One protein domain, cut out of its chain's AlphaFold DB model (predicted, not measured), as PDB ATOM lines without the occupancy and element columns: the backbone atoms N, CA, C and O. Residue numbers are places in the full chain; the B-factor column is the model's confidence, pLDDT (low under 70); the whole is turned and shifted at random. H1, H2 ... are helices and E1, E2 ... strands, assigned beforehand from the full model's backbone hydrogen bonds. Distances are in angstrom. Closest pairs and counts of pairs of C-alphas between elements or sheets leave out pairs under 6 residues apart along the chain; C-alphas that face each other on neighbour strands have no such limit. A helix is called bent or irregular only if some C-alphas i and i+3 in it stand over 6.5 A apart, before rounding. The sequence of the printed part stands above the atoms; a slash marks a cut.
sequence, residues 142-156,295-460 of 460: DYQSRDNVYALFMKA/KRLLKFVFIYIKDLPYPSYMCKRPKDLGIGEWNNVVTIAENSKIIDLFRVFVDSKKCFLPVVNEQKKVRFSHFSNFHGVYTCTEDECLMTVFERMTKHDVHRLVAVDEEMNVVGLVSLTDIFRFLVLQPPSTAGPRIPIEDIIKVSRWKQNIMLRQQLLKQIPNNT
ATOM      1  N   ASP A 142      26.070 -20.273 -21.939       47.78
ATOM      2  CA  ASP A 142      26.163 -21.708 -21.716       47.78
ATOM      3  C   ASP A 142      25.172 -22.118 -20.630       47.78
ATOM      4  O   ASP A 142      25.490 -22.305 -19.457       47.78
ATOM      5  N   TYR A 143      23.932 -22.268 -21.079       52.94
ATOM      6  CA  TYR A 143      22.896 -23.073 -20.462       52.94
ATOM      7  C   TYR A 143      23.481 -24.395 -19.922       52.94
ATOM      8  O   TYR A 143      23.783 -25.311 -20.693       52.94
ATOM      9  N   GLN A 144      23.599 -24.515 -18.597       62.16
ATOM     10  CA  GLN A 144      24.152 -25.688 -17.904       62.16
ATOM     11  C   GLN A 144      23.052 -26.469 -17.167       62.16
ATOM     12  O   GLN A 144      22.067 -25.884 -16.717       62.16
ATOM     13  N   SER A 145      23.191 -27.798 -17.076       68.88
ATOM     14  CA  SER A 145      22.181 -28.684 -16.466       68.88
ATOM     15  C   SER A 145      21.925 -28.347 -14.990       68.88
ATOM     16  O   SER A 145      22.873 -28.045 -14.258       68.88
ATOM     17  N   ARG A 146      20.663 -28.466 -14.535       73.19
ATOM     18  CA  ARG A 146      20.272 -28.327 -13.110       73.19
ATOM     19  C   ARG A 146      21.143 -29.170 -12.181       73.19
ATOM     20  O   ARG A 146      21.444 -28.761 -11.066       73.19
ATOM     21  N   ASP A 147      21.571 -30.332 -12.657       78.81
ATOM     22  CA  ASP A 147      22.320 -31.292 -11.859       78.81
ATOM     23  C   ASP A 147      23.748 -30.808 -11.506       78.81
ATOM     24  O   ASP A 147      24.324 -31.255 -10.513       78.81
ATOM     25  N   ASN A 148      24.277 -29.795 -12.207       83.19
ATOM     26  CA  ASN A 148      25.583 -29.187 -11.915       83.19
ATOM     27  C   ASN A 148      25.544 -28.063 -10.855       83.19
ATOM     28  O   ASN A 148      26.598 -27.522 -10.522       83.19
ATOM     29  N   VAL A 149      24.371 -27.683 -10.323       86.50
ATOM     30  CA  VAL A 149      24.190 -26.476  -9.482       86.50
ATOM     31  C   VAL A 149      25.199 -26.358  -8.334       86.50
ATOM     32  O   VAL A 149      25.778 -25.286  -8.159       86.50
ATOM     33  N   TYR A 150      25.484 -27.432  -7.587       89.62
ATOM     34  CA  TYR A 150      26.454 -27.371  -6.482       89.62
ATOM     35  C   TYR A 150      27.905 -27.222  -6.964       89.62
ATOM     36  O   TYR A 150      28.668 -26.463  -6.365       89.62
ATOM     37  N   ALA A 151      28.286 -27.860  -8.073       89.88
ATOM     38  CA  ALA A 151      29.599 -27.676  -8.688       89.88
ATOM     39  C   ALA A 151      29.803 -26.230  -9.179       89.88
ATOM     40  O   ALA A 151      30.886 -25.668  -9.017       89.88
ATOM     41  N   LEU A 152      28.759 -25.604  -9.734       86.75
ATOM     42  CA  LEU A 152      28.780 -24.208 -10.189       86.75
ATOM     43  C   LEU A 152      28.807 -23.223  -9.018       86.75
ATOM     44  O   LEU A 152      29.627 -22.306  -9.007       86.75
ATOM     45  N   PHE A 153      27.991 -23.463  -7.992       88.19
ATOM     46  CA  PHE A 153      28.017 -22.718  -6.734       88.19
ATOM     47  C   PHE A 153      29.417 -22.740  -6.096       88.19
ATOM     48  O   PHE A 153      29.922 -21.694  -5.696       88.19
ATOM     49  N   MET A 154      30.094 -23.895  -6.079       91.38
ATOM     50  CA  MET A 154      31.472 -24.011  -5.581       91.38
ATOM     51  C   MET A 154      32.523 -23.345  -6.485       91.38
ATOM     52  O   MET A 154      33.580 -22.954  -5.995       91.38
ATOM     53  N   LYS A 155      32.270 -23.193  -7.792       89.94
ATOM     54  CA  LYS A 155      33.147 -22.418  -8.693       89.94
ATOM     55  C   LYS A 155      32.973 -20.905  -8.523       89.94
ATOM     56  O   LYS A 155      33.932 -20.177  -8.742       89.94
ATOM     57  N   ALA A 156      31.782 -20.451  -8.129       86.25
ATOM     58  CA  ALA A 156      31.438 -19.035  -7.972       86.25
ATOM     59  C   ALA A 156      31.837 -18.411  -6.614       86.25
ATOM     60  O   ALA A 156      31.736 -17.194  -6.469       86.25
ATOM     61  N   LYS A 295      33.022 -30.709   6.716       92.62
ATOM     62  CA  LYS A 295      32.000 -30.264   7.686       92.62
ATOM     63  C   LYS A 295      31.760 -28.738   7.691       92.62
ATOM     64  O   LYS A 295      30.664 -28.296   8.026       92.62
ATOM     65  N   ARG A 296      32.752 -27.920   7.312       94.25
ATOM     66  CA  ARG A 296      32.589 -26.463   7.113       94.25
ATOM     67  C   ARG A 296      31.980 -26.164   5.741       94.25
ATOM     68  O   ARG A 296      31.072 -25.344   5.679       94.25
ATOM     69  N   LEU A 297      32.410 -26.882   4.698       95.94
ATOM     70  CA  LEU A 297      31.810 -26.843   3.356       95.94
ATOM     71  C   LEU A 297      30.318 -27.227   3.391       95.94
ATOM     72  O   LEU A 297      29.495 -26.505   2.841       95.94
ATOM     73  N   LEU A 298      29.955 -28.295   4.114       94.88
ATOM     74  CA  LEU A 298      28.568 -28.735   4.323       94.88
ATOM     75  C   LEU A 298      27.701 -27.605   4.886       94.88
ATOM     76  O   LEU A 298      26.697 -27.234   4.285       94.88
ATOM     77  N   LYS A 299      28.125 -27.013   6.010       91.81
ATOM     78  CA  LYS A 299      27.406 -25.898   6.641       91.81
ATOM     79  C   LYS A 299      27.335 -24.655   5.758       91.81
ATOM     80  O   LYS A 299      26.363 -23.921   5.870       91.81
ATOM     81  N   PHE A 300      28.331 -24.423   4.903       92.12
ATOM     82  CA  PHE A 300      28.289 -23.335   3.932       92.12
ATOM     83  C   PHE A 300      27.207 -23.585   2.876       92.12
ATOM     84  O   PHE A 300      26.287 -22.784   2.777       92.12
ATOM     85  N   VAL A 301      27.225 -24.728   2.177       91.25
ATOM     86  CA  VAL A 301      26.182 -25.078   1.188       91.25
ATOM     87  C   VAL A 301      24.785 -25.068   1.821       91.25
ATOM     88  O   VAL A 301      23.847 -24.532   1.236       91.25
ATOM     89  N   PHE A 302      24.642 -25.580   3.047       90.50
ATOM     90  CA  PHE A 302      23.356 -25.651   3.746       90.50
ATOM     91  C   PHE A 302      22.711 -24.283   4.051       90.50
ATOM     92  O   PHE A 302      21.496 -24.203   4.198       90.50
ATOM     93  N   ILE A 303      23.482 -23.189   4.093       87.75
ATOM     94  CA  ILE A 303      22.939 -21.821   4.234       87.75
ATOM     95  C   ILE A 303      22.179 -21.375   2.969       87.75
ATOM     96  O   ILE A 303      21.238 -20.580   3.058       87.75
ATOM     97  N   TYR A 304      22.561 -21.898   1.801       86.12
ATOM     98  CA  TYR A 304      22.017 -21.519   0.493       86.12
ATOM     99  C   TYR A 304      21.140 -22.614  -0.136       86.12
ATOM    100  O   TYR A 304      20.440 -22.342  -1.103       86.12
ATOM    101  N   ILE A 305      21.121 -23.835   0.413       84.88
ATOM    102  CA  ILE A 305      20.468 -25.013  -0.196       84.88
ATOM    103  C   ILE A 305      18.964 -24.851  -0.480       84.88
ATOM    104  O   ILE A 305      18.448 -25.539  -1.353       84.88
ATOM    105  N   LYS A 306      18.271 -23.947   0.227       81.69
ATOM    106  CA  LYS A 306      16.846 -23.630   0.007       81.69
ATOM    107  C   LYS A 306      16.595 -22.611  -1.111       81.69
ATOM    108  O   LYS A 306      15.461 -22.471  -1.552       81.69
ATOM    109  N   ASP A 307      17.638 -21.912  -1.547       81.56
ATOM    110  CA  ASP A 307      17.592 -20.833  -2.539       81.56
ATOM    111  C   ASP A 307      18.230 -21.281  -3.868       81.56
ATOM    112  O   ASP A 307      18.028 -20.664  -4.912       81.56
ATOM    113  N   LEU A 308      19.033 -22.350  -3.825       83.94
ATOM    114  CA  LEU A 308      19.636 -22.982  -4.992       83.94
ATOM    115  C   LEU A 308      18.605 -23.864  -5.723       83.94
ATOM    116  O   LEU A 308      17.830 -24.559  -5.063       83.94
ATOM    117  N   PRO A 309      18.608 -23.907  -7.071       82.56
ATOM    118  CA  PRO A 309      17.713 -24.786  -7.819       82.56
ATOM    119  C   PRO A 309      17.939 -26.257  -7.447       82.56
ATOM    120  O   PRO A 309      19.046 -26.770  -7.595       82.56
ATOM    121  N   TYR A 310      16.887 -26.924  -6.973       83.62
ATOM    122  CA  TYR A 310      16.948 -28.273  -6.406       83.62
ATOM    123  C   TYR A 310      17.210 -29.351  -7.487       83.62
ATOM    124  O   TYR A 310      16.369 -29.524  -8.377       83.62
ATOM    125  N   PRO A 311      18.349 -30.078  -7.451       86.56
ATOM    126  CA  PRO A 311      18.685 -31.089  -8.459       86.56
ATOM    127  C   PRO A 311      17.873 -32.383  -8.358       86.56
ATOM    128  O   PRO A 311      17.442 -32.790  -7.277       86.56
ATOM    129  N   SER A 312      17.737 -33.089  -9.484       85.50
ATOM    130  CA  SER A 312      16.875 -34.279  -9.590       85.50
ATOM    131  C   SER A 312      17.316 -35.439  -8.687       85.50
ATOM    132  O   SER A 312      16.493 -36.198  -8.172       85.50
ATOM    133  N   TYR A 313      18.623 -35.562  -8.454       89.81
ATOM    134  CA  TYR A 313      19.220 -36.612  -7.633       89.81
ATOM    135  C   TYR A 313      19.046 -36.412  -6.125       89.81
ATOM    136  O   TYR A 313      19.214 -37.372  -5.384       89.81
ATOM    137  N   MET A 314      18.691 -35.217  -5.638       91.12
ATOM    138  CA  MET A 314      18.574 -34.983  -4.188       91.12
ATOM    139  C   MET A 314      17.425 -35.789  -3.551       91.12
ATOM    140  O   MET A 314      17.476 -36.093  -2.360       91.12
ATOM    141  N   CYS A 315      16.438 -36.212  -4.354       91.69
ATOM    142  CA  CYS A 315      15.379 -37.149  -3.960       91.69
ATOM    143  C   CYS A 315      15.727 -38.640  -4.151       91.69
ATOM    144  O   CYS A 315      14.923 -39.483  -3.768       91.69
ATOM    145  N   LYS A 316      16.883 -38.995  -4.730       94.00
ATOM    146  CA  LYS A 316      17.302 -40.398  -4.922       94.00
ATOM    147  C   LYS A 316      18.064 -40.922  -3.701       94.00
ATOM    148  O   LYS A 316      18.646 -40.134  -2.949       94.00
ATOM    149  N   ARG A 317      18.082 -42.245  -3.513       95.69
ATOM    150  CA  ARG A 317      18.816 -42.898  -2.419       95.69
ATOM    151  C   ARG A 317      20.328 -42.795  -2.667       95.69
ATOM    152  O   ARG A 317      20.753 -43.010  -3.802       95.69
ATOM    153  N   PRO A 318      21.176 -42.534  -1.653       95.75
ATOM    154  CA  PRO A 318      22.632 -42.524  -1.823       95.75
ATOM    155  C   PRO A 318      23.191 -43.826  -2.421       95.75
ATOM    156  O   PRO A 318      24.151 -43.771  -3.187       95.75
ATOM    157  N   LYS A 319      22.549 -44.971  -2.140       95.00
ATOM    158  CA  LYS A 319      22.866 -46.287  -2.716       95.00
ATOM    159  C   LYS A 319      22.707 -46.311  -4.243       95.00
ATOM    160  O   LYS A 319      23.649 -46.677  -4.938       95.00
ATOM    161  N   ASP A 320      21.583 -45.812  -4.767       94.31
ATOM    162  CA  ASP A 320      21.318 -45.710  -6.219       94.31
ATOM    163  C   ASP A 320      22.270 -44.733  -6.934       94.31
ATOM    164  O   ASP A 320      22.465 -44.810  -8.146       94.31
ATOM    165  N   LEU A 321      22.836 -43.778  -6.190       93.12
ATOM    166  CA  LEU A 321      23.765 -42.763  -6.691       93.12
ATOM    167  C   LEU A 321      25.244 -43.186  -6.599       93.12
ATOM    168  O   LEU A 321      26.112 -42.419  -7.013       93.12
ATOM    169  N   GLY A 322      25.549 -44.358  -6.029       92.75
ATOM    170  CA  GLY A 322      26.928 -44.791  -5.771       92.75
ATOM    171  C   GLY A 322      27.659 -43.956  -4.708       92.75
ATOM    172  O   GLY A 322      28.888 -43.886  -4.712       92.75
ATOM    173  N   ILE A 323      26.926 -43.290  -3.810       94.50
ATOM    174  CA  ILE A 323      27.493 -42.424  -2.771       94.50
ATOM    175  C   ILE A 323      27.718 -43.238  -1.492       94.50
ATOM    176  O   ILE A 323      26.768 -43.700  -0.858       94.50
ATOM    177  N   GLY A 324      28.980 -43.344  -1.075       92.44
ATOM    178  CA  GLY A 324      29.399 -44.083   0.120       92.44
ATOM    179  C   GLY A 324      29.825 -45.525  -0.167       92.44
ATOM    180  O   GLY A 324      29.801 -45.990  -1.303       92.44
ATOM    181  N   GLU A 325      30.247 -46.227   0.883       92.50
ATOM    182  CA  GLU A 325      30.597 -47.650   0.821       92.50
ATOM    183  C   GLU A 325      29.355 -48.502   1.111       92.50
ATOM    184  O   GLU A 325      28.636 -48.221   2.068       92.50
ATOM    185  N   TRP A 326      29.131 -49.562   0.336       91.94
ATOM    186  CA  TRP A 326      27.999 -50.485   0.491       91.94
ATOM    187  C   TRP A 326      28.496 -51.935   0.451       91.94
ATOM    188  O   TRP A 326      29.536 -52.216  -0.149       91.94
ATOM    189  N   ASN A 327      27.767 -52.855   1.088       80.50
ATOM    190  CA  ASN A 327      28.019 -54.308   1.158       80.50
ATOM    191  C   ASN A 327      29.297 -54.758   1.907       80.50
ATOM    192  O   ASN A 327      29.269 -55.800   2.554       80.50
ATOM    193  N   ASN A 328      30.410 -54.014   1.852       80.81
ATOM    194  CA  ASN A 328      31.678 -54.353   2.525       80.81
ATOM    195  C   ASN A 328      32.183 -53.209   3.427       80.81
ATOM    196  O   ASN A 328      33.270 -52.648   3.246       80.81
ATOM    197  N   VAL A 329      31.351 -52.826   4.399       88.06
ATOM    198  CA  VAL A 329      31.736 -51.869   5.441       88.06
ATOM    199  C   VAL A 329      32.619 -52.584   6.462       88.06
ATOM    200  O   VAL A 329      32.198 -53.549   7.092       88.06
ATOM    201  N   VAL A 330      33.841 -52.090   6.660       88.62
ATOM    202  CA  VAL A 330      34.765 -52.664   7.649       88.62
ATOM    203  C   VAL A 330      34.325 -52.211   9.041       88.62
ATOM    204  O   VAL A 330      34.401 -51.026   9.368       88.62
ATOM    205  N   THR A 331      33.843 -53.155   9.843       89.50
ATOM    206  CA  THR A 331      33.410 -52.967  11.234       89.50
ATOM    207  C   THR A 331      34.456 -53.486  12.216       89.50
ATOM    208  O   THR A 331      35.292 -54.310  11.853       89.50
ATOM    209  N   ILE A 332      34.367 -53.074  13.482       89.69
ATOM    210  CA  ILE A 332      35.165 -53.644  14.577       89.69
ATOM    211  C   ILE A 332      34.263 -54.122  15.721       89.69
ATOM    212  O   ILE A 332      33.242 -53.495  16.009       89.69
ATOM    213  N   ALA A 333      34.630 -55.229  16.368       89.25
ATOM    214  CA  ALA A 333      33.902 -55.746  17.521       89.25
ATOM    215  C   ALA A 333      34.152 -54.881  18.767       89.25
ATOM    216  O   ALA A 333      35.242 -54.343  18.972       89.25
ATOM    217  N   GLU A 334      33.150 -54.762  19.635       86.06
ATOM    218  CA  GLU A 334      33.221 -53.912  20.832       86.06
ATOM    219  C   GLU A 334      34.240 -54.349  21.900       86.06
ATOM    220  O   GLU A 334      34.570 -53.560  22.786       86.06
ATOM    221  N   ASN A 335      34.760 -55.574  21.801       88.12
ATOM    222  CA  ASN A 335      35.788 -56.147  22.674       88.12
ATOM    223  C   ASN A 335      37.219 -56.091  22.087       88.12
ATOM    224  O   ASN A 335      38.163 -56.501  22.760       88.12
ATOM    225  N   SER A 336      37.404 -55.593  20.857       90.00
ATOM    226  CA  SER A 336      38.730 -55.469  20.225       90.00
ATOM    227  C   SER A 336      39.607 -54.418  20.922       90.00
ATOM    228  O   SER A 336      39.104 -53.413  21.436       90.00
ATOM    229  N   LYS A 337      40.937 -54.598  20.920       89.88
ATOM    230  CA  LYS A 337      41.850 -53.637  21.558       89.88
ATOM    231  C   LYS A 337      41.939 -52.357  20.719       89.88
ATOM    232  O   LYS A 337      41.781 -52.365  19.499       89.88
ATOM    233  N   ILE A 338      42.296 -51.242  21.361       89.62
ATOM    234  CA  ILE A 338      42.523 -49.960  20.664       89.62
ATOM    235  C   ILE A 338      43.667 -50.065  19.637       89.62
ATOM    236  O   ILE A 338      43.599 -49.414  18.599       89.62
ATOM    237  N   ILE A 339      44.677 -50.911  19.879       89.38
ATOM    238  CA  ILE A 339      45.728 -51.174  18.887       89.38
ATOM    239  C   ILE A 339      45.183 -51.883  17.640       89.38
ATOM    240  O   ILE A 339      45.560 -51.514  16.535       89.38
ATOM    241  N   ASP A 340      44.257 -52.831  17.782       90.12
ATOM    242  CA  ASP A 340      43.673 -53.542  16.638       90.12
ATOM    243  C   ASP A 340      42.848 -52.568  15.777       90.12
ATOM    244  O   ASP A 340      42.950 -52.557  14.553       90.12
ATOM    245  N   LEU A 341      42.126 -51.651  16.432       91.06
ATOM    246  CA  LEU A 341      41.434 -50.527  15.794       91.06
ATOM    247  C   LEU A 341      42.400 -49.595  15.037       91.06
ATOM    248  O   LEU A 341      42.075 -49.128  13.944       91.06
ATOM    249  N   PHE A 342      43.583 -49.325  15.595       91.94
ATOM    250  CA  PHE A 342      44.610 -48.504  14.948       91.94
ATOM    251  C   PHE A 342      45.279 -49.224  13.764       91.94
ATOM    252  O   PHE A 342      45.388 -48.617  12.699       91.94
ATOM    253  N   ARG A 343      45.620 -50.515  13.902       91.62
ATOM    254  CA  ARG A 343      46.100 -51.386  12.811       91.62
ATOM    255  C   ARG A 343      45.114 -51.343  11.631       91.62
ATOM    256  O   ARG A 343      45.473 -50.876  10.554       91.62
ATOM    257  N   VAL A 344      43.827 -51.622  11.873       91.25
ATOM    258  CA  VAL A 344      42.778 -51.555  10.833       91.25
ATOM    259  C   VAL A 344      42.657 -50.161  10.193       91.25
ATOM    260  O   VAL A 344      42.429 -50.076   8.985       91.25
ATOM    261  N   PHE A 345      42.829 -49.056  10.935       90.56
ATOM    262  CA  PHE A 345      42.861 -47.710  10.339       90.56
ATOM    263  C   PHE A 345      44.062 -47.482   9.408       90.56
ATOM    264  O   PHE A 345      43.896 -46.836   8.372       90.56
ATOM    265  N   VAL A 346      45.249 -47.987   9.759       88.44
ATOM    266  CA  VAL A 346      46.456 -47.879   8.922       88.44
ATOM    267  C   VAL A 346      46.310 -48.742   7.667       88.44
ATOM    268  O   VAL A 346      46.452 -48.228   6.556       88.44
ATOM    269  N   ASP A 347      45.935 -50.011   7.834       88.56
ATOM    270  CA  ASP A 347      45.874 -51.006   6.757       88.56
ATOM    271  C   ASP A 347      44.775 -50.682   5.735       88.56
ATOM    272  O   ASP A 347      45.023 -50.610   4.529       88.56
ATOM    273  N   SER A 348      43.552 -50.412   6.209       84.69
ATOM    274  CA  SER A 348      42.416 -50.074   5.335       84.69
ATOM    275  C   SER A 348      42.438 -48.627   4.831       84.69
ATOM    276  O   SER A 348      41.642 -48.268   3.962       84.69
ATOM    277  N   LYS A 349      43.298 -47.775   5.408       82.69
ATOM    278  CA  LYS A 349      43.368 -46.316   5.193       82.69
ATOM    279  C   LYS A 349      42.041 -45.573   5.458       82.69
ATOM    280  O   LYS A 349      41.892 -44.407   5.081       82.69
ATOM    281  N   LYS A 350      41.070 -46.214   6.125       80.12
ATOM    282  CA  LYS A 350      39.770 -45.620   6.484       80.12
ATOM    283  C   LYS A 350      39.909 -44.688   7.691       80.12
ATOM    284  O   LYS A 350      40.731 -44.891   8.573       80.12
ATOM    285  N   CYS A 351      39.063 -43.656   7.756       76.50
ATOM    286  CA  CYS A 351      39.048 -42.679   8.859       76.50
ATOM    287  C   CYS A 351      37.899 -42.887   9.867       76.50
ATOM    288  O   CYS A 351      37.665 -42.039  10.731       76.50
ATOM    289  N   PHE A 352      37.141 -43.976   9.719       86.44
ATOM    290  CA  PHE A 352      35.993 -44.336  10.549       86.44
ATOM    291  C   PHE A 352      35.709 -45.836  10.421       86.44
ATOM    292  O   PHE A 352      35.804 -46.373   9.321       86.44
ATOM    293  N   LEU A 353      35.330 -46.470  11.529       88.44
ATOM    294  CA  LEU A 353      34.909 -47.868  11.618       88.44
ATOM    295  C   LEU A 353      33.655 -47.909  12.510       88.44
ATOM    296  O   LEU A 353      33.710 -47.357  13.617       88.44
ATOM    297  N   PRO A 354      32.525 -48.501  12.079       88.25
ATOM    298  CA  PRO A 354      31.411 -48.782  12.977       88.25
ATOM    299  C   PRO A 354      31.830 -49.817  14.029       88.25
ATOM    300  O   PRO A 354      32.461 -50.821  13.696       88.25
ATOM    301  N   VAL A 355      31.455 -49.580  15.287       87.19
ATOM    302  CA  VAL A 355      31.604 -50.566  16.364       87.19
ATOM    303  C   VAL A 355      30.317 -51.380  16.454       87.19
ATOM    304  O   VAL A 355      29.231 -50.806  16.586       87.19
ATOM    305  N   VAL A 356      30.451 -52.701  16.380       87.06
ATOM    306  CA  VAL A 356      29.336 -53.653  16.416       87.06
ATOM    307  C   VAL A 356      29.449 -54.604  17.605       87.06
ATOM    308  O   VAL A 356      30.542 -54.845  18.125       87.06
ATOM    309  N   ASN A 357      28.304 -55.125  18.040       85.81
ATOM    310  CA  ASN A 357      28.240 -56.216  19.010       85.81
ATOM    311  C   ASN A 357      28.518 -57.580  18.343       85.81
ATOM    312  O   ASN A 357      28.750 -57.669  17.136       85.81
ATOM    313  N   GLU A 358      28.462 -58.653  19.131       82.25
ATOM    314  CA  GLU A 358      28.632 -60.040  18.663       82.25
ATOM    315  C   GLU A 358      27.649 -60.417  17.538       82.25
ATOM    316  O   GLU A 358      27.992 -61.170  16.630       82.25
ATOM    317  N   GLN A 359      26.448 -59.829  17.548       78.81
ATOM    318  CA  GLN A 359      25.403 -60.017  16.538       78.81
ATOM    319  C   GLN A 359      25.575 -59.106  15.300       78.81
ATOM    320  O   GLN A 359      24.670 -59.031  14.477       78.81
ATOM    321  N   LYS A 360      26.717 -58.410  15.151       73.12
ATOM    322  CA  LYS A 360      27.042 -57.443  14.074       73.12
ATOM    323  C   LYS A 360      26.144 -56.193  13.989       73.12
ATOM    324  O   LYS A 360      26.231 -55.434  13.020       73.12
ATOM    325  N   LYS A 361      25.340 -55.919  15.018       76.69
ATOM    326  CA  LYS A 361      24.423 -54.768  15.086       76.69
ATOM    327  C   LYS A 361      25.125 -53.538  15.661       76.69
ATOM    328  O   LYS A 361      26.012 -53.647  16.515       76.69
ATOM    329  N   VAL A 362      24.754 -52.348  15.184       72.44
ATOM    330  CA  VAL A 362      25.391 -51.081  15.598       72.44
ATOM    331  C   VAL A 362      25.087 -50.780  17.064       72.44
ATOM    332  O   VAL A 362      23.928 -50.618  17.449       72.44
ATOM    333  N   ARG A 363      26.122 -50.620  17.903       66.62
ATOM    334  CA  ARG A 363      25.906 -50.292  19.320       66.62
ATOM    335  C   ARG A 363      25.569 -48.811  19.518       66.62
ATOM    336  O   ARG A 363      26.457 -47.959  19.614       66.62
ATOM    337  N   PHE A 364      24.279 -48.518  19.690       58.78
ATOM    338  CA  PHE A 364      23.761 -47.224  20.156       58.78
ATOM    339  C   PHE A 364      24.149 -46.963  21.615       58.78
ATOM    340  O   PHE A 364      23.349 -47.071  22.544       58.78
ATOM    341  N   SER A 365      25.416 -46.621  21.828       42.16
ATOM    342  CA  SER A 365      25.943 -46.281  23.143       42.16
ATOM    343  C   SER A 365      25.399 -44.932  23.622       42.16
ATOM    344  O   SER A 365      26.015 -43.882  23.453       42.16
ATOM    345  N   HIS A 366      24.253 -44.982  24.305       38.88
ATOM    346  CA  HIS A 366      23.669 -43.890  25.094       38.88
ATOM    347  C   HIS A 366      24.504 -43.567  26.359       38.88
ATOM    348  O   HIS A 366      23.977 -43.260  27.429       38.88
ATOM    349  N   PHE A 367      25.837 -43.606  26.256       38.66
ATOM    350  CA  PHE A 367      26.711 -43.039  27.274       38.66
ATOM    351  C   PHE A 367      26.509 -41.524  27.282       38.66
ATOM    352  O   PHE A 367      26.847 -40.843  26.316       38.66
ATOM    353  N   SER A 368      26.019 -40.999  28.404       33.62
ATOM    354  CA  SER A 368      25.555 -39.615  28.633       33.62
ATOM    355  C   SER A 368      26.585 -38.486  28.422       33.62
ATOM    356  O   SER A 368      26.360 -37.348  28.824       33.62
ATOM    357  N   ASN A 369      27.746 -38.790  27.839       37.41
ATOM    358  CA  ASN A 369      28.846 -37.870  27.552       37.41
ATOM    359  C   ASN A 369      29.389 -38.009  26.108       37.41
ATOM    360  O   ASN A 369      30.363 -37.334  25.763       37.41
ATOM    361  N   PHE A 370      28.781 -38.855  25.266       44.94
ATOM    362  CA  PHE A 370      29.119 -39.016  23.850       44.94
ATOM    363  C   PHE A 370      27.908 -38.696  22.968       44.94
ATOM    364  O   PHE A 370      26.790 -39.110  23.255       44.94
ATOM    365  N   HIS A 371      28.135 -37.988  21.859       48.00
ATOM    366  CA  HIS A 371      27.154 -37.958  20.774       48.00
ATOM    367  C   HIS A 371      27.086 -39.363  20.164       48.00
ATOM    368  O   HIS A 371      28.126 -39.898  19.769       48.00
ATOM    369  N   GLY A 372      25.889 -39.953  20.125       59.41
ATOM    370  CA  GLY A 372      25.679 -41.312  19.628       59.41
ATOM    371  C   GLY A 372      26.063 -41.487  18.155       59.41
ATOM    372  O   GLY A 372      26.245 -40.519  17.413       59.41
ATOM    373  N   VAL A 373      26.172 -42.746  17.723       69.88
ATOM    374  CA  VAL A 373      26.300 -43.070  16.296       69.88
ATOM    375  C   VAL A 373      24.988 -42.700  15.613       69.88
ATOM    376  O   VAL A 373      23.934 -43.218  15.971       69.88
ATOM    377  N   TYR A 374      25.057 -41.793  14.643       85.12
ATOM    378  CA  TYR A 374      23.911 -41.429  13.820       85.12
ATOM    379  C   TYR A 374      23.864 -42.318  12.579       85.12
ATOM    380  O   TYR A 374      24.878 -42.521  11.902       85.12
ATOM    381  N   THR A 375      22.676 -42.839  12.299       89.19
ATOM    382  CA  THR A 375      22.402 -43.771  11.206       89.19
ATOM    383  C   THR A 375      21.488 -43.157  10.149       89.19
ATOM    384  O   THR A 375      20.966 -42.058  10.337       89.19
ATOM    385  N   CYS A 376      21.307 -43.876   9.045       91.19
ATOM    386  CA  CYS A 376      20.227 -43.723   8.070       91.19
ATOM    387  C   CYS A 376      19.740 -45.116   7.636       91.19
ATOM    388  O   CYS A 376      20.472 -46.088   7.822       91.19
ATOM    389  N   THR A 377      18.539 -45.237   7.070       91.50
ATOM    390  CA  THR A 377      18.164 -46.461   6.332       91.50
ATOM    391  C   THR A 377      18.693 -46.395   4.896       91.50
ATOM    392  O   THR A 377      19.213 -45.357   4.469       91.50
ATOM    393  N   GLU A 378      18.596 -47.487   4.134       90.12
ATOM    394  CA  GLU A 378      18.978 -47.481   2.712       90.12
ATOM    395  C   GLU A 378      18.030 -46.642   1.839       90.12
ATOM    396  O   GLU A 378      18.462 -46.091   0.826       90.12
ATOM    397  N   ASP A 379      16.762 -46.521   2.247       92.50
ATOM    398  CA  ASP A 379      15.688 -45.892   1.467       92.50
ATOM    399  C   ASP A 379      15.533 -44.380   1.658       92.50
ATOM    400  O   ASP A 379      14.734 -43.734   0.979       92.50
ATOM    401  N   GLU A 380      16.332 -43.777   2.536       93.88
ATOM    402  CA  GLU A 380      16.383 -42.323   2.658       93.88
ATOM    403  C   GLU A 380      16.984 -41.656   1.420       93.88
ATOM    404  O   GLU A 380      17.990 -42.100   0.865       93.88
ATOM    405  N   CYS A 381      16.422 -40.513   1.027       95.69
ATOM    406  CA  CYS A 381      16.996 -39.707  -0.038       95.69
ATOM    407  C   CYS A 381      18.248 -38.937   0.416       95.69
ATOM    408  O   CYS A 381      18.447 -38.627   1.598       95.69
ATOM    409  N   LEU A 382      19.084 -38.563  -0.557       95.31
ATOM    410  CA  LEU A 382      20.312 -37.802  -0.325       95.31
ATOM    411  C   LEU A 382      20.065 -36.494   0.449       95.31
ATOM    412  O   LEU A 382      20.894 -36.131   1.284       95.31
ATOM    413  N   MET A 383      18.933 -35.812   0.237       94.31
ATOM    414  CA  MET A 383      18.585 -34.599   0.986       94.31
ATOM    415  C   MET A 383      18.392 -34.865   2.488       94.31
ATOM    416  O   MET A 383      18.973 -34.148   3.302       94.31
ATOM    417  N   THR A 384      17.664 -35.917   2.880       94.50
ATOM    418  CA  THR A 384      17.476 -36.292   4.298       94.50
ATOM    419  C   THR A 384      18.806 -36.648   4.967       94.50
ATOM    420  O   THR A 384      19.079 -36.220   6.091       94.50
ATOM    421  N   VAL A 385      19.679 -37.355   4.248       94.75
ATOM    422  CA  VAL A 385      21.044 -37.685   4.684       94.75
ATOM    423  C   VAL A 385      21.900 -36.419   4.859       94.75
ATOM    424  O   VAL A 385      22.576 -36.268   5.881       94.75
ATOM    425  N   PHE A 386      21.830 -35.469   3.923       93.50
ATOM    426  CA  PHE A 386      22.540 -34.182   3.968       93.50
ATOM    427  C   PHE A 386      22.055 -33.289   5.126       93.50
ATOM    428  O   PHE A 386      22.863 -32.719   5.872       93.50
ATOM    429  N   GLU A 387      20.737 -33.212   5.333       92.94
ATOM    430  CA  GLU A 387      20.115 -32.533   6.474       92.94
ATOM    431  C   GLU A 387      20.547 -33.157   7.800       92.94
ATOM    432  O   GLU A 387      20.986 -32.433   8.698       92.94
ATOM    433  N   ARG A 388      20.496 -34.489   7.929       92.75
ATOM    434  CA  ARG A 388      20.877 -35.182   9.166       92.75
ATOM    435  C   ARG A 388      22.360 -35.002   9.483       92.75
ATOM    436  O   ARG A 388      22.683 -34.672  10.626       92.75
ATOM    437  N   MET A 389      23.252 -35.118   8.494       93.00
ATOM    438  CA  MET A 389      24.679 -34.827   8.692       93.00
ATOM    439  C   MET A 389      24.915 -33.390   9.171       93.00
ATOM    440  O   MET A 389      25.743 -33.169  10.056       93.00
ATOM    441  N   THR A 390      24.162 -32.420   8.642       91.38
ATOM    442  CA  THR A 390      24.302 -31.007   9.023       91.38
ATOM    443  C   THR A 390      23.742 -30.722  10.417       91.38
ATOM    444  O   THR A 390      24.422 -30.101  11.237       91.38
ATOM    445  N   LYS A 391      22.529 -31.210  10.705       89.69
ATOM    446  CA  LYS A 391      21.800 -31.038  11.972       89.69
ATOM    447  C   LYS A 391      22.535 -31.669  13.153       89.69
ATOM    448  O   LYS A 391      22.626 -31.057  14.213       89.69
ATOM    449  N   HIS A 392      23.073 -32.871  12.961       88.19
ATOM    450  CA  HIS A 392      23.785 -33.626  13.996       88.19
ATOM    451  C   HIS A 392      25.309 -33.439  13.945       88.19
ATOM    452  O   HIS A 392      26.042 -34.005  14.753       88.19
ATOM    453  N   ASP A 393      25.777 -32.580  13.036       88.00
ATOM    454  CA  ASP A 393      27.143 -32.069  12.956       88.00
ATOM    455  C   ASP A 393      28.226 -33.154  12.754       88.00
ATOM    456  O   ASP A 393      29.370 -33.023  13.210       88.00
ATOM    457  N   VAL A 394      27.869 -34.239  12.058       89.25
ATOM    458  CA  VAL A 394      28.718 -35.421  11.831       89.25
ATOM    459  C   VAL A 394      29.442 -35.401  10.482       89.25
ATOM    460  O   VAL A 394      29.117 -34.645   9.575       89.25
ATOM    461  N   HIS A 395      30.476 -36.239  10.365       89.75
ATOM    462  CA  HIS A 395      31.260 -36.417   9.134       89.75
ATOM    463  C   HIS A 395      30.812 -37.627   8.285       89.75
ATOM    464  O   HIS A 395      31.209 -37.724   7.121       89.75
ATOM    465  N   ARG A 396      30.062 -38.562   8.882       91.88
ATOM    466  CA  ARG A 396      29.615 -39.851   8.330       91.88
ATOM    467  C   ARG A 396      28.287 -40.257   8.980       91.88
ATOM    468  O   ARG A 396      28.044 -39.863  10.121       91.88
ATOM    469  N   LEU A 397      27.493 -41.058   8.273       92.06
ATOM    470  CA  LEU A 397      26.327 -41.789   8.783       92.06
ATOM    471  C   LEU A 397      26.496 -43.269   8.430       92.06
ATOM    472  O   LEU A 397      26.983 -43.592   7.344       92.06
ATOM    473  N   VAL A 398      26.113 -44.153   9.349       91.56
ATOM    474  CA  VAL A 398      26.103 -45.603   9.105       91.56
ATOM    475  C   VAL A 398      24.731 -45.980   8.555       91.56
ATOM    476  O   VAL A 398      23.725 -45.724   9.215       91.56
ATOM    477  N   ALA A 399      24.679 -46.550   7.355       92.00
ATOM    478  CA  ALA A 399      23.435 -47.078   6.815       92.00
ATOM    479  C   ALA A 399      23.145 -48.439   7.458       92.00
ATOM    480  O   ALA A 399      24.039 -49.292   7.540       92.00
ATOM    481  N   VAL A 400      21.913 -48.615   7.932       90.75
ATOM    482  CA  VAL A 400      21.435 -49.828   8.605       90.75
ATOM    483  C   VAL A 400      20.151 -50.349   7.965       90.75
ATOM    484  O   VAL A 400      19.394 -49.579   7.370       90.75
ATOM    485  N   ASP A 401      19.922 -51.653   8.088       89.56
ATOM    486  CA  ASP A 401      18.649 -52.296   7.754       89.56
ATOM    487  C   ASP A 401      17.630 -52.181   8.909       89.56
ATOM    488  O   ASP A 401      17.914 -51.602   9.963       89.56
ATOM    489  N   GLU A 402      16.433 -52.742   8.713       87.69
ATOM    490  CA  GLU A 402      15.367 -52.820   9.730       87.69
ATOM    491  C   GLU A 402      15.807 -53.568  11.003       87.69
ATOM    492  O   GLU A 402      15.286 -53.341  12.094       87.69
ATOM    493  N   GLU A 403      16.805 -54.442  10.868       87.00
ATOM    494  CA  GLU A 403      17.382 -55.245  11.937       87.00
ATOM    495  C   GLU A 403      18.536 -54.553  12.689       87.00
ATOM    496  O   GLU A 403      19.034 -55.109  13.673       87.00
ATOM    497  N   MET A 404      18.941 -53.346  12.284       84.62
ATOM    498  CA  MET A 404      20.075 -52.569  12.811       84.62
ATOM    499  C   MET A 404      21.477 -53.153  12.516       84.62
ATOM    500  O   MET A 404      22.456 -52.791  13.188       84.62
ATOM    501  N   ASN A 405      21.598 -54.024  11.510       87.06
ATOM    502  CA  ASN A 405      22.877 -54.488  10.962       87.06
ATOM    503  C   ASN A 405      23.534 -53.383  10.114       87.06
ATOM    504  O   ASN A 405      22.856 -52.511   9.574       87.06
ATOM    505  N   VAL A 406      24.861 -53.410   9.958       89.69
ATOM    506  CA  VAL A 406      25.574 -52.456   9.084       89.69
ATOM    507  C   VAL A 406      25.490 -52.896   7.619       89.69
ATOM    508  O   VAL A 406      26.083 -53.908   7.256       89.69
ATOM    509  N   VAL A 407      24.846 -52.090   6.768       91.75
ATOM    510  CA  VAL A 407      24.738 -52.342   5.313       91.75
ATOM    511  C   VAL A 407      25.527 -51.341   4.456       91.75
ATOM    512  O   VAL A 407      25.973 -51.677   3.354       91.75
ATOM    513  N   GLY A 408      25.789 -50.137   4.977       92.38
ATOM    514  CA  GLY A 408      26.546 -49.103   4.265       92.38
ATOM    515  C   GLY A 408      27.160 -48.017   5.156       92.38
ATOM    516  O   GLY A 408      26.934 -47.947   6.365       92.38
ATOM    517  N   LEU A 409      27.971 -47.148   4.553       93.00
ATOM    518  CA  LEU A 409      28.657 -46.037   5.211       93.00
ATOM    519  C   LEU A 409      28.741 -44.831   4.268       93.00
ATOM    520  O   LEU A 409      29.596 -44.772   3.381       93.00
ATOM    521  N   VAL A 410      27.900 -43.826   4.504       94.75
ATOM    522  CA  VAL A 410      27.895 -42.579   3.727       94.75
ATOM    523  C   VAL A 410      28.815 -41.560   4.401       94.75
ATOM    524  O   VAL A 410      28.721 -41.334   5.610       94.75
ATOM    525  N   SER A 411      29.704 -40.910   3.640       93.94
ATOM    526  CA  SER A 411      30.595 -39.863   4.157       93.94
ATOM    527  C   SER A 411      30.465 -38.533   3.429       93.94
ATOM    528  O   SER A 411      30.129 -38.478   2.247       93.94
ATOM    529  N   LEU A 412      30.816 -37.448   4.126       95.12
ATOM    530  CA  LEU A 412      30.904 -36.130   3.501       95.12
ATOM    531  C   LEU A 412      31.925 -36.077   2.357       95.12
ATOM    532  O   LEU A 412      31.719 -35.311   1.425       95.12
ATOM    533  N   THR A 413      32.998 -36.874   2.397       94.56
ATOM    534  CA  THR A 413      33.978 -36.940   1.299       94.56
ATOM    535  C   THR A 413      33.316 -37.449   0.016       94.56
ATOM    536  O   THR A 413      33.553 -36.909  -1.059       94.56
ATOM    537  N   ASP A 414      32.438 -38.445   0.132       94.19
ATOM    538  CA  ASP A 414      31.786 -39.085  -1.017       94.19
ATOM    539  C   ASP A 414      30.623 -38.234  -1.537       94.19
ATOM    540  O   ASP A 414      30.490 -38.050  -2.745       94.19
ATOM    541  N   ILE A 415      29.867 -37.606  -0.626       95.19
ATOM    542  CA  ILE A 415      28.869 -36.578  -0.958       95.19
ATOM    543  C   ILE A 415      29.527 -35.412  -1.715       95.19
ATOM    544  O   ILE A 415      29.024 -35.010  -2.760       95.19
ATOM    545  N   PHE A 416      30.659 -34.873  -1.245       95.25
ATOM    546  CA  PHE A 416      31.326 -33.764  -1.938       95.25
ATOM    547  C   PHE A 416      31.993 -34.177  -3.253       95.25
ATOM    548  O   PHE A 416      31.964 -33.389  -4.199       95.25
ATOM    549  N   ARG A 417      32.517 -35.406  -3.363       95.06
ATOM    550  CA  ARG A 417      32.992 -35.951  -4.643       95.06
ATOM    551  C   ARG A 417      31.856 -35.990  -5.669       95.06
ATOM    552  O   ARG A 417      32.023 -35.446  -6.756       95.06
ATOM    553  N   PHE A 418      30.697 -36.537  -5.302       94.50
ATOM    554  CA  PHE A 418      29.519 -36.595  -6.170       94.50
ATOM    555  C   PHE A 418      28.993 -35.195  -6.532       94.50
ATOM    556  O   PHE A 418      28.953 -34.838  -7.704       94.50
ATOM    557  N   LEU A 419      28.659 -34.356  -5.543       91.94
ATOM    558  CA  LEU A 419      27.997 -33.062  -5.781       91.94
ATOM    559  C   LEU A 419      28.859 -32.028  -6.528       91.94
ATOM    560  O   LEU A 419      28.312 -31.085  -7.099       91.94
ATOM    561  N   VAL A 420      30.191 -32.149  -6.477       92.00
ATOM    562  CA  VAL A 420      31.114 -31.129  -7.006       92.00
ATOM    563  C   VAL A 420      31.965 -31.650  -8.162       92.00
ATOM    564  O   VAL A 420      32.133 -30.931  -9.142       92.00
ATOM    565  N   LEU A 421      32.507 -32.869  -8.070       90.25
ATOM    566  CA  LEU A 421      33.488 -33.391  -9.033       90.25
ATOM    567  C   LEU A 421      32.888 -34.392 -10.028       90.25
ATOM    568  O   LEU A 421      33.411 -34.531 -11.130       90.25
ATOM    569  N   GLN A 422      31.809 -35.081  -9.649       87.56
ATOM    570  CA  GLN A 422      31.132 -36.102 -10.457       87.56
ATOM    571  C   GLN A 422      29.597 -35.899 -10.506       87.56
ATOM    572  O   GLN A 422      28.860 -36.862 -10.283       87.56
ATOM    573  N   PRO A 423      29.083 -34.677 -10.776       77.62
ATOM    574  CA  PRO A 423      27.644 -34.467 -10.905       77.62
ATOM    575  C   PRO A 423      27.100 -35.256 -12.112       77.62
ATOM    576  O   PRO A 423      27.782 -35.358 -13.137       77.62
ATOM    577  N   PRO A 424      25.884 -35.822 -12.032       74.12
ATOM    578  CA  PRO A 424      25.353 -36.657 -13.101       74.12
ATOM    579  C   PRO A 424      25.008 -35.818 -14.337       74.12
ATOM    580  O   PRO A 424      24.181 -34.909 -14.286       74.12
ATOM    581  N   SER A 425      25.611 -36.172 -15.473       64.62
ATOM    582  CA  SER A 425      25.413 -35.523 -16.778       64.62
ATOM    583  C   SER A 425      24.055 -35.855 -17.413       64.62
ATOM    584  O   SER A 425      23.987 -36.416 -18.506       64.62
ATOM    585  N   THR A 426      22.951 -35.528 -16.738       60.06
ATOM    586  CA  THR A 426      21.611 -35.671 -17.319       60.06
ATOM    587  C   THR A 426      21.349 -34.586 -18.363       60.06
ATOM    588  O   THR A 426      21.743 -33.425 -18.203       60.06
ATOM    589  N   ALA A 427      20.600 -34.937 -19.411       55.56
ATOM    590  CA  ALA A 427      20.058 -33.997 -20.395       55.56
ATOM    591  C   ALA A 427      18.859 -33.187 -19.842       55.56
ATOM    592  O   ALA A 427      17.893 -32.918 -20.553       55.56
ATOM    593  N   GLY A 428      18.892 -32.845 -18.549       57.41
ATOM    594  CA  GLY A 428      17.830 -32.120 -17.862       57.41
ATOM    595  C   GLY A 428      17.713 -30.649 -18.286       57.41
ATOM    596  O   GLY A 428      18.546 -30.136 -19.042       57.41
ATOM    597  N   PRO A 429      16.692 -29.933 -17.773       55.41
ATOM    598  CA  PRO A 429      16.504 -28.514 -18.047       55.41
ATOM    599  C   PRO A 429      17.765 -27.715 -17.718       55.41
ATOM    600  O   PRO A 429      18.392 -27.913 -16.675       55.41
ATOM    601  N   ARG A 430      18.136 -26.790 -18.597       64.25
ATOM    602  CA  ARG A 430      19.336 -25.975 -18.420       64.25
ATOM    603  C   ARG A 430      18.978 -24.620 -17.794       64.25
ATOM    604  O   ARG A 430      17.927 -24.068 -18.108       64.25
ATOM    605  N   ILE A 431      19.822 -24.095 -16.906       63.50
ATOM    606  CA  ILE A 431      19.573 -22.857 -16.136       63.50
ATOM    607  C   ILE A 431      20.575 -21.761 -16.556       63.50
ATOM    608  O   ILE A 431      21.738 -22.089 -16.810       63.50
ATOM    609  N   PRO A 432      20.178 -20.473 -16.602       61.00
ATOM    610  CA  PRO A 432      21.116 -19.355 -16.669       61.00
ATOM    611  C   PRO A 432      22.031 -19.303 -15.433       61.00
ATOM    612  O   PRO A 432      21.566 -19.276 -14.293       61.00
ATOM    613  N   ILE A 433      23.348 -19.240 -15.649       60.03
ATOM    614  CA  ILE A 433      24.352 -19.215 -14.564       60.03
ATOM    615  C   ILE A 433      24.174 -17.982 -13.657       60.03
ATOM    616  O   ILE A 433      24.436 -18.041 -12.454       60.03
ATOM    617  N   GLU A 434      23.691 -16.872 -14.220       59.59
ATOM    618  CA  GLU A 434      23.487 -15.612 -13.504       59.59
ATOM    619  C   GLU A 434      22.630 -15.746 -12.241       59.59
ATOM    620  O   GLU A 434      22.918 -15.087 -11.244       59.59
ATOM    621  N   ASP A 435      21.594 -16.584 -12.253       59.09
ATOM    622  CA  ASP A 435      20.615 -16.620 -11.163       59.09
ATOM    623  C   ASP A 435      21.193 -17.305  -9.914       59.09
ATOM    624  O   ASP A 435      20.973 -16.850  -8.789       59.09
ATOM    625  N   ILE A 436      22.068 -18.299 -10.117       60.47
ATOM    626  CA  ILE A 436      22.877 -18.932  -9.061       60.47
ATOM    627  C   ILE A 436      23.825 -17.896  -8.419       60.47
ATOM    628  O   ILE A 436      24.005 -17.872  -7.197       60.47
ATOM    629  N   ILE A 437      24.406 -17.000  -9.225       59.41
ATOM    630  CA  ILE A 437      25.337 -15.956  -8.760       59.41
ATOM    631  C   ILE A 437      24.593 -14.820  -8.032       59.41
ATOM    632  O   ILE A 437      25.059 -14.358  -6.986       59.41
ATOM    633  N   LYS A 438      23.432 -14.381  -8.541       58.31
ATOM    634  CA  LYS A 438      22.605 -13.308  -7.950       58.31
ATOM    635  C   LYS A 438      22.139 -13.669  -6.536       58.31
ATOM    636  O   LYS A 438      22.368 -12.887  -5.612       58.31
ATOM    637  N   VAL A 439      21.566 -14.865  -6.356       57.00
ATOM    638  CA  VAL A 439      21.130 -15.402  -5.048       57.00
ATOM    639  C   VAL A 439      22.273 -15.374  -4.030       57.00
ATOM    640  O   VAL A 439      22.127 -14.849  -2.923       57.00
ATOM    641  N   SER A 440      23.435 -15.886  -4.438       56.06
ATOM    642  CA  SER A 440      24.622 -16.006  -3.590       56.06
ATOM    643  C   SER A 440      25.111 -14.642  -3.087       56.06
ATOM    644  O   SER A 440      25.193 -14.411  -1.877       56.06
ATOM    645  N   ARG A 441      25.330 -13.690  -4.007       57.06
ATOM    646  CA  ARG A 441      25.797 -12.328  -3.682       57.06
ATOM    647  C   ARG A 441      24.799 -11.548  -2.821       57.06
ATOM    648  O   ARG A 441      25.218 -10.772  -1.960       57.06
ATOM    649  N   TRP A 442      23.495 -11.745  -3.019       51.72
ATOM    650  CA  TRP A 442      22.455 -11.085  -2.222       51.72
ATOM    651  C   TRP A 442      22.468 -11.564  -0.763       51.72
ATOM    652  O   TRP A 442      22.540 -10.740   0.156       51.72
ATOM    653  N   LYS A 443      22.508 -12.885  -0.530       55.78
ATOM    654  CA  LYS A 443      22.572 -13.447   0.829       55.78
ATOM    655  C   LYS A 443      23.865 -13.086   1.564       55.78
ATOM    656  O   LYS A 443      23.793 -12.748   2.745       55.78
ATOM    657  N   GLN A 444      25.016 -13.083   0.883       57.81
ATOM    658  CA  GLN A 444      26.282 -12.622   1.471       57.81
ATOM    659  C   GLN A 444      26.182 -11.172   1.968       57.81
ATOM    660  O   GLN A 444      26.520 -10.891   3.117       57.81
ATOM    661  N   ASN A 445      25.639 -10.260   1.150       55.00
ATOM    662  CA  ASN A 445      25.438  -8.861   1.543       55.00
ATOM    663  C   ASN A 445      24.505  -8.712   2.758       55.00
ATOM    664  O   ASN A 445      24.765  -7.883   3.631       55.00
ATOM    665  N   ILE A 446      23.445  -9.522   2.854       57.41
ATOM    666  CA  ILE A 446      22.549  -9.516   4.021       57.41
ATOM    667  C   ILE A 446      23.243 -10.072   5.267       57.41
ATOM    668  O   ILE A 446      23.124  -9.468   6.333       57.41
ATOM    669  N   MET A 447      24.004 -11.166   5.159       56.56
ATOM    670  CA  MET A 447      24.757 -11.713   6.294       56.56
ATOM    671  C   MET A 447      25.812 -10.733   6.813       56.56
ATOM    672  O   MET A 447      25.892 -10.528   8.023       56.56
ATOM    673  N   LEU A 448      26.557 -10.073   5.921       56.66
ATOM    674  CA  LEU A 448      27.525  -9.037   6.289       56.66
ATOM    675  C   LEU A 448      26.837  -7.846   6.973       56.66
ATOM    676  O   LEU A 448      27.269  -7.431   8.047       56.66
ATOM    677  N   ARG A 449      25.714  -7.349   6.435       52.75
ATOM    678  CA  ARG A 449      24.916  -6.290   7.087       52.75
ATOM    679  C   ARG A 449      24.418  -6.713   8.472       52.75
ATOM    680  O   ARG A 449      24.564  -5.950   9.418       52.75
ATOM    681  N   GLN A 450      23.890  -7.929   8.628       57.03
ATOM    682  CA  GLN A 450      23.438  -8.448   9.927       57.03
ATOM    683  C   GLN A 450      24.581  -8.677  10.929       57.03
ATOM    684  O   GLN A 450      24.342  -8.633  12.135       57.03
ATOM    685  N   GLN A 451      25.803  -8.939  10.463       57.44
ATOM    686  CA  GLN A 451      26.987  -9.044  11.318       57.44
ATOM    687  C   GLN A 451      27.494  -7.665  11.754       57.44
ATOM    688  O   GLN A 451      27.736  -7.473  12.941       57.44
ATOM    689  N   LEU A 452      27.560  -6.695  10.837       56.12
ATOM    690  CA  LEU A 452      27.912  -5.302  11.142       56.12
ATOM    691  C   LEU A 452      26.915  -4.671  12.127       56.12
ATOM    692  O   LEU A 452      27.327  -4.101  13.130       56.12
ATOM    693  N   LEU A 453      25.607  -4.862  11.914       53.88
ATOM    694  CA  LEU A 453      24.557  -4.395  12.834       53.88
ATOM    695  C   LEU A 453      24.677  -4.994  14.248       53.88
ATOM    696  O   LEU A 453      24.248  -4.364  15.203       53.88
ATOM    697  N   LYS A 454      25.281  -6.182  14.401       56.44
ATOM    698  CA  LYS A 454      25.560  -6.816  15.706       56.44
ATOM    699  C   LYS A 454      26.877  -6.370  16.350       56.44
ATOM    700  O   LYS A 454      27.166  -6.795  17.464       56.44
ATOM    701  N   GLN A 455      27.682  -5.568  15.653       49.47
ATOM    702  CA  GLN A 455      28.903  -4.947  16.181       49.47
ATOM    703  C   GLN A 455      28.699  -3.474  16.562       49.47
ATOM    704  O   GLN A 455      29.562  -2.901  17.222       49.47
ATOM    705  N   ILE A 456      27.562  -2.874  16.198       46.94
ATOM    706  CA  ILE A 456      27.131  -1.595  16.765       46.94
ATOM    707  C   ILE A 456      26.751  -1.857  18.235       46.94
ATOM    708  O   ILE A 456      25.869  -2.683  18.479       46.94
ATOM    709  N   PRO A 457      27.394  -1.211  19.226       43.25
ATOM    710  CA  PRO A 457      26.934  -1.292  20.606       43.25
ATOM    711  C   PRO A 457      25.573  -0.597  20.730       43.25
ATOM    712  O   PRO A 457      25.371   0.479  20.167       43.25
ATOM    713  N   ASN A 458      24.650  -1.191  21.490       48.69
ATOM    714  CA  ASN A 458      23.367  -0.565  21.815       48.69
ATOM    715  C   ASN A 458      23.586   0.606  22.788       48.69
ATOM    716  O   ASN A 458      23.386   0.463  23.992       48.69
ATOM    717  N   ASN A 459      23.997   1.758  22.262       42.50
ATOM    718  CA  ASN A 459      23.947   3.025  22.981       42.50
ATOM    719  C   ASN A 459      22.509   3.563  22.940       42.50
ATOM    720  O   ASN A 459      22.125   4.264  22.002       42.50
ATOM    721  N   THR A 460      21.747   3.211  23.973       37.06
ATOM    722  CA  THR A 460      20.490   3.844  24.397       37.06
ATOM    723  C   THR A 460      20.616   4.181  25.872       37.06
ATOM    724  O   THR A 460      20.839   3.210  26.631       37.06
TER     725      THR A 460
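AT A GLANCE: This is residues 142 to 156 and 295 to 460 of the 460 residues of an uncharacterized protein of Enterobius vermicularis (UniProt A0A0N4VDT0). A long, loose body has a long helix, H7, set across one end like the bar of an L, and residues 445 to 460, of which 445 to 453 belong to H7, stick out from it. Between the body's ends a small sheet of three strands has H5 over one face; H2 and H3 pack on H5, H1 packs on H6 and on the first turns of H7, and H4 sits off at the end far from H7, between two long loops. The printed part has 181 residues, with seven named helices and three named strands in the order H1 H2 H3 H4 E1 H5 E2 E3 H6 H7, and it is mostly helix. The mixed sheet runs E1 E2 E3, with E1 and E2 parallel and E2 and E3 antiparallel. The whole is loose, with a radius of gyration of the C-alphas of 20.0 A, and only just flat, spanning 56 by 56 by 31 A.

HOW THE PARTS SIT: H1, residues 146 to 156, is irregular, with C-alphas 147 and 150 7.8 A apart. H2, residues 295 to 304, is near H1, with 5 pairs of C-alphas within 10 A. H3, residues 312 to 315, only just touches H1, with 3 pairs of C-alphas within 8 A, the closest being Asp 147 and Ser 312 at 6.6 A. H4, residues 338 to 348, touches no helix. E1, residues 375 to 377, H5, residues 382 to 391, and E2, residues 396 to 400, form a strand-helix-strand unit, two parallel neighbour strands with a helix between them along the chain, and its crossover is right-handed. N 376 and O 398 of E1 and E2 are 3.0 A apart, within hydrogen-bond range. H5 is on the sheet at a height of 9.2 A, over E2 and slantwise to the strands at 50 degrees on the local plane, giving two layers, a helix on one face of a sheet. H5 touches H3, where the closest C-alphas, of Met 314 and Leu 382, are 5.1 A apart. It also touches H2, with C-alphas of Lys 299 and Thr 390 closest at 6.4 A, opposite ways at a steep tilt of 69 degrees, only just short of perpendicular. E3, residues 406 to 411, forms a hairpin with E2, with N 399 and O 408 2.8 A apart, within hydrogen-bond range. H6, residues 412 to 421, only grazes the sheet with residues 412 to 417. It touches H1, about perpendicular at 83 degrees, and the closest C-alphas, of Ala 151 and Val 420, are 4.1 A apart. H7, residues 433 to 453, touches H1 with residues 433 to 437 alone, the same way at a steep tilt of 50 degrees, with C-alphas of Phe 153 and Ile 436 closest at 6.8 A. In H4, H5, H6 and H7 every O i to N i+4 pair is within hydrogen-bond range, against 5 of 7 in H1 and 5 of 6 in H2, while H3 is too short for such a pair.

IN THESE COORDINATES: H1 begins at C-alpha 146, at (20.272, -28.327, -13.110), and is 15.4 A long. H2 is 15.1 A long, H4 15.3 A, H5 14.1 A and H6 13.1 A. E2 is 12.9 A long and E3 14.4 A. H4 begins at C-alpha 338, at (42.523, -49.960, 20.664). H7 is 31.2 A long and ends at C-alpha 453, at (24.557, -4.395, 12.834).

THE WHOLE: The two C-alphas farthest apart, of Glu 358 and Thr 460, are 64.7 A apart. Residues 157 to 294 are not printed, and C-alphas 156 and 295 are 19.3 A apart across that cut. The links H3 to H4, H4 to E1 and H6 to H7 are long. The mean pLDDT of the printed part is 79.3, and residues 142 to 145, 363 to 373 and 425 to 460 are under 70.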